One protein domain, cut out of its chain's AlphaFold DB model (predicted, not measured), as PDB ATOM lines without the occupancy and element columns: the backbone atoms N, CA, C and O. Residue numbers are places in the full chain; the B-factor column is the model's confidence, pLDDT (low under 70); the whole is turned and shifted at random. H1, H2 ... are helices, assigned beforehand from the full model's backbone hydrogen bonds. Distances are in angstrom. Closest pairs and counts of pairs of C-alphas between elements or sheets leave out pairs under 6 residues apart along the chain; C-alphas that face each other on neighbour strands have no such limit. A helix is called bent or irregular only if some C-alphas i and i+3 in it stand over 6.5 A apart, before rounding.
ATOM      1  N   SER A   2     -40.008 -26.999  -8.232       64.56
ATOM      2  CA  SER A   2     -40.811 -25.866  -8.711       64.56
ATOM      3  C   SER A   2     -39.939 -24.611  -8.798       64.56
ATOM      4  O   SER A   2     -39.028 -24.405  -7.997       64.56
ATOM      5  N   LYS A   3     -40.172 -23.784  -9.819       71.81
ATOM      6  CA  LYS A   3     -39.433 -22.534 -10.006       71.81
ATOM      7  C   LYS A   3     -39.942 -21.509  -8.991       71.81
ATOM      8  O   LYS A   3     -41.137 -21.228  -8.960       71.81
ATOM      9  N   SER A   4     -39.047 -20.984  -8.155       79.50
ATOM     10  CA  SER A   4     -39.401 -19.940  -7.191       79.50
ATOM     11  C   SER A   4     -39.331 -18.563  -7.849       79.50
ATOM     12  O   SER A   4     -38.328 -18.234  -8.487       79.50
ATOM     13  N   TYR A   5     -40.398 -17.776  -7.720       84.12
ATOM     14  CA  TYR A   5     -40.473 -16.396  -8.193       84.12
ATOM     15  C   TYR A   5     -40.586 -15.454  -6.998       84.12
ATOM     16  O   TYR A   5     -41.155 -15.816  -5.973       84.12
ATOM     17  N   SER A   6     -40.108 -14.215  -7.140       86.56
ATOM     18  CA  SER A   6     -40.253 -13.184  -6.097       86.56
ATOM     19  C   SER A   6     -41.712 -12.822  -5.790       86.56
ATOM     20  O   SER A   6     -41.983 -12.152  -4.802       86.56
ATOM     21  N   THR A   7     -42.643 -13.250  -6.644       88.88
ATOM     22  CA  THR A   7     -44.094 -13.083  -6.505       88.88
ATOM     23  C   THR A   7     -44.781 -14.275  -5.847       88.88
ATOM     24  O   THR A   7     -46.007 -14.284  -5.768       88.88
ATOM     25  N   ASN A   8     -44.029 -15.305  -5.453       93.38
ATOM     26  CA  ASN A   8     -44.603 -16.448  -4.760       93.38
ATOM     27  C   ASN A   8     -45.066 -16.040  -3.359       93.38
ATOM     28  O   ASN A   8     -44.389 -15.279  -2.668       93.38
ATOM     29  N   LEU A   9     -46.198 -16.598  -2.945       93.25
ATOM     30  CA  LEU A   9     -46.716 -16.480  -1.596       93.25
ATOM     31  C   LEU A   9     -45.760 -17.129  -0.596       93.25
ATOM     32  O   LEU A   9     -45.258 -18.235  -0.809       93.25
ATOM     33  N   THR A  10     -45.541 -16.426   0.510       93.75
ATOM     34  CA  THR A  10     -44.963 -17.008   1.726       93.75
ATOM     35  C   THR A  10     -45.989 -17.892   2.434       93.75
ATOM     36  O   THR A  10     -47.186 -17.804   2.152       93.75
ATOM     37  N   GLN A  11     -45.525 -18.726   3.364       93.31
ATOM     38  CA  GLN A  11     -46.392 -19.595   4.162       93.31
ATOM     39  C   GLN A  11     -47.455 -18.783   4.920       93.31
ATOM     40  O   GLN A  11     -48.642 -19.040   4.758       93.31
ATOM     41  N   ASP A  12     -47.049 -17.727   5.623       95.88
ATOM     42  CA  ASP A  12     -47.956 -16.859   6.385       95.88
ATOM     43  C   ASP A  12     -49.019 -16.195   5.493       95.88
ATOM     44  O   ASP A  12     -50.186 -16.078   5.857       95.88
ATOM     45  N   GLN A  13     -48.640 -15.765   4.283       95.62
ATOM     46  CA  GLN A  13     -49.599 -15.197   3.330       95.62
ATOM     47  C   GLN A  13     -50.563 -16.257   2.792       95.62
ATOM     48  O   GLN A  13     -51.734 -15.959   2.564       95.62
ATOM     49  N   TRP A  14     -50.074 -17.477   2.566       95.06
ATOM     50  CA  TRP A  14     -50.907 -18.596   2.149       95.06
ATOM     51  C   TRP A  14     -51.932 -18.958   3.230       95.06
ATOM     52  O   TRP A  14     -53.106 -19.094   2.905       95.06
ATOM     53  N   GLU A  15     -51.532 -18.997   4.501       95.75
ATOM     54  CA  GLU A  15     -52.417 -19.295   5.639       95.75
ATOM     55  C   GLU A  15     -53.587 -18.309   5.771       95.75
ATOM     56  O   GLU A  15     -54.681 -18.686   6.189       95.75
ATOM     57  N   LEU A  16     -53.395 -17.055   5.353       96.62
ATOM     58  CA  LEU A  16     -54.466 -16.054   5.314       96.62
ATOM     59  C   LEU A  16     -55.441 -16.255   4.140       96.62
ATOM     60  O   LEU A  16     -56.607 -15.872   4.237       96.62
ATOM     61  N   ILE A  17     -54.978 -16.822   3.021       95.00
ATOM     62  CA  ILE A  17     -55.754 -16.965   1.778       95.00
ATOM     63  C   ILE A  17     -56.461 -18.320   1.703       95.00
ATOM     64  O   ILE A  17     -57.602 -18.387   1.247       95.00
ATOM     65  N   GLU A  18     -55.800 -19.392   2.139       94.69
ATOM     66  CA  GLU A  18     -56.303 -20.766   2.118       94.69
ATOM     67  C   GLU A  18     -57.756 -20.910   2.605       94.69
ATOM     68  O   GLU A  18     -58.559 -21.469   1.852       94.69
ATOM     69  N   PRO A  19     -58.164 -20.361   3.770       95.38
ATOM     70  CA  PRO A  19     -59.535 -20.521   4.261       95.38
ATOM     71  C   PRO A  19     -60.593 -19.813   3.400       95.38
ATOM     72  O   PRO A  19     -61.782 -20.103   3.526       95.38
ATOM     73  N   VAL A  33     -54.459 -30.190  -8.787       88.69
ATOM     74  CA  VAL A  33     -53.489 -29.088  -8.732       88.69
ATOM     75  C   VAL A  33     -53.445 -28.412  -7.364       88.69
ATOM     76  O   VAL A  33     -54.484 -28.101  -6.778       88.69
ATOM     77  N   GLU A  34     -52.230 -28.085  -6.922       90.12
ATOM     78  CA  GLU A  34     -51.974 -27.268  -5.733       90.12
ATOM     79  C   GLU A  34     -52.387 -25.811  -5.967       90.12
ATOM     80  O   GLU A  34     -51.828 -25.114  -6.821       90.12
ATOM     81  N   ILE A  35     -53.357 -25.317  -5.197       92.06
ATOM     82  CA  ILE A  35     -53.951 -23.987  -5.422       92.06
ATOM     83  C   ILE A  35     -52.940 -22.867  -5.162       92.06
ATOM     84  O   ILE A  35     -52.907 -21.895  -5.917       92.06
ATOM     85  N   CYS A  36     -52.060 -23.028  -4.171       92.75
ATOM     86  CA  CYS A  36     -50.966 -22.088  -3.920       92.75
ATOM     87  C   CYS A  36     -50.083 -21.909  -5.169       92.75
ATOM     88  O   CYS A  36     -49.717 -20.792  -5.534       92.75
ATOM     89  N   SER A  37     -49.836 -22.992  -5.918       92.00
ATOM     90  CA  SER A  37     -49.068 -22.922  -7.169       92.00
ATOM     91  C   SER A  37     -49.810 -22.166  -8.275       92.00
ATOM     92  O   SER A  37     -49.185 -21.429  -9.039       92.00
ATOM     93  N   VAL A  38     -51.138 -22.297  -8.344       92.50
ATOM     94  CA  VAL A  38     -51.973 -21.535  -9.286       92.50
ATOM     95  C   VAL A  38     -51.943 -20.042  -8.953       92.50
ATOM     96  O   VAL A  38     -51.748 -19.223  -9.850       92.50
ATOM     97  N   LEU A  39     -52.077 -19.676  -7.676       94.50
ATOM     98  CA  LEU A  39     -52.009 -18.276  -7.247       94.50
ATOM     99  C   LEU A  39     -50.635 -17.659  -7.515       94.50
ATOM    100  O   LEU A  39     -50.560 -16.561  -8.062       94.50
ATOM    101  N   ASN A  40     -49.556 -18.388  -7.228       94.50
ATOM    102  CA  ASN A  40     -48.194 -17.956  -7.547       94.50
ATOM    103  C   ASN A  40     -48.028 -17.650  -9.043       94.50
ATOM    104  O   ASN A  40     -47.446 -16.626  -9.409       94.50
ATOM    105  N   ALA A  41     -48.586 -18.497  -9.915       92.75
ATOM    106  CA  ALA A  41     -48.573 -18.267 -11.357       92.75
ATOM    107  C   ALA A  41     -49.371 -17.011 -11.754       92.75
ATOM    108  O   ALA A  41     -48.888 -16.209 -12.556       92.75
ATOM    109  N   ILE A  42     -50.555 -16.800 -11.168       93.62
ATOM    110  CA  ILE A  42     -51.376 -15.603 -11.408       93.62
ATOM    111  C   ILE A  42     -50.632 -14.336 -10.961       93.62
ATOM    112  O   ILE A  42     -50.546 -13.378 -11.728       93.62
ATOM    113  N   PHE A  43     -50.038 -14.318  -9.765       92.81
ATOM    114  CA  PHE A  43     -49.286 -13.158  -9.276       92.81
ATOM    115  C   PHE A  43     -48.034 -12.876 -10.097       92.81
ATOM    116  O   PHE A  43     -47.726 -11.712 -10.357       92.81
ATOM    117  N   TYR A  44     -47.346 -13.918 -10.562       91.06
ATOM    118  CA  TYR A  44     -46.223 -13.764 -11.480       91.06
ATOM    119  C   TYR A  44     -46.646 -13.068 -12.779       91.06
ATOM    120  O   TYR A  44     -46.019 -12.088 -13.192       91.06
ATOM    121  N   VAL A  45     -47.732 -13.542 -13.399       90.81
ATOM    122  CA  VAL A  45     -48.336 -12.939 -14.596       90.81
ATOM    123  C   VAL A  45     -48.659 -11.474 -14.304       90.81
ATOM    124  O   VAL A  45     -48.079 -10.589 -14.931       90.81
ATOM    125  N   LEU A  46     -49.485 -11.192 -13.295       91.62
ATOM    126  CA  LEU A  46     -49.913  -9.830 -12.962       91.62
ATOM    127  C   LEU A  46     -48.736  -8.883 -12.693       91.62
ATOM    128  O   LEU A  46     -48.717  -7.774 -13.224       91.62
ATOM    129  N   ARG A  47     -47.716  -9.319 -11.944       88.69
ATOM    130  CA  ARG A  47     -46.503  -8.519 -11.717       88.69
ATOM    131  C   ARG A  47     -45.766  -8.238 -13.020       88.69
ATOM    132  O   ARG A  47     -45.325  -7.112 -13.242       88.69
ATOM    133  N   THR A  48     -45.626  -9.240 -13.879       84.19
ATOM    134  CA  THR A  48     -44.889  -9.114 -15.140       84.19
ATOM    135  C   THR A  48     -45.543  -8.082 -16.059       84.19
ATOM    136  O   THR A  48     -44.849  -7.217 -16.588       84.19
ATOM    137  N   TYR A  49     -46.873  -8.106 -16.184       77.94
ATOM    138  CA  TYR A  49     -47.601  -7.141 -17.015       77.94
ATOM    139  C   TYR A  49     -47.684  -5.746 -16.382       77.94
ATOM    140  O   TYR A  49     -47.550  -4.753 -17.092       77.94
ATOM    141  N   ALA A  50     -47.833  -5.647 -15.057       77.06
ATOM    142  CA  ALA A  50     -47.926  -4.358 -14.368       77.06
ATOM    143  C   ALA A  50     -46.619  -3.549 -14.408       77.06
ATOM    144  O   ALA A  50     -46.651  -2.322 -14.399       77.06
ATOM    145  N   THR A  51     -45.463  -4.217 -14.455       68.81
ATOM    146  CA  THR A  51     -44.162  -3.527 -14.387       68.81
ATOM    147  C   THR A  51     -43.632  -3.107 -15.766       68.81
ATOM    148  O   THR A  51     -42.530  -2.573 -15.858       68.81
ATOM    149  N   GLY A  52     -44.379  -3.353 -16.854       63.41
ATOM    150  CA  GLY A  52     -43.966  -2.995 -18.218       63.41
ATOM    151  C   GLY A  52     -42.684  -3.690 -18.693       63.41
ATOM    152  O   GLY A  52     -42.138  -3.344 -19.744       63.41
ATOM    153  N   THR A  53     -42.179  -4.671 -17.939       58.50
ATOM    154  CA  THR A  53     -40.967  -5.397 -18.291       58.50
ATOM    155  C   THR A  53     -41.258  -6.194 -19.551       58.50
ATOM    156  O   THR A  53     -42.013  -7.168 -19.522       58.50
ATOM    157  N   LYS A  54     -40.651  -5.804 -20.678       54.56
ATOM    158  CA  LYS A  54     -40.592  -6.668 -21.858       54.56
ATOM    159  C   LYS A  54     -40.000  -7.999 -21.409       54.56
ATOM    160  O   LYS A  54     -38.806  -8.085 -21.126       54.56
TER     161      LYS A  54
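This is residues 2 to 19 and 33 to 54 of the 68 residues of the protein "Transposase" of Cylindrospermum sp. NIES-4074 (UniProt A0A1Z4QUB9). A longer helix, H2, has a short helix, H1, set crosswise near its beginning, and residues 2 to 10 fold back at Ser 6 before leading into H1. The tail, residues 49 to 54, sticks out. The printed part has 40 residues with two named helices, H1 then H2, which hold 25 of them, and no named strand; the class is all helix. The whole is elongated, 34 by 19 by 14 A, and only just loose, close to compact, with a radius of gyration of the C-alphas of 10.9 A.

Find C-alpha 11 at (-46.392, -19.595, 4.162); H1 runs from there to residue 19, 13.2 A. It is irregular, but only just: C-alphas 16 and 19 are 6.8 A apart. H2, residues 35 to 50, runs 22.4 A to C-alpha 50 at (-47.926, -4.358, -14.368).

Look at Trp 14 and Cys 36: their C-alphas, the closest of H1 and H2, are 7.0 A apart, and the helices are close but not clearly touching. Their lines are only just about perpendicular, at 70.2 degrees. In H2 every O i to N i+4 pair is within hydrogen-bond range; in H1, 4 of 5.

The C-alphas farthest apart, of Pro 19 and Lys 54, are 35.1 A apart. Residues 20 to 32 are not printed; C-alphas 19 and 33 stand 16.7 A apart across the cut. Confidence is under 70 at residue 2 and residues 51 to 54.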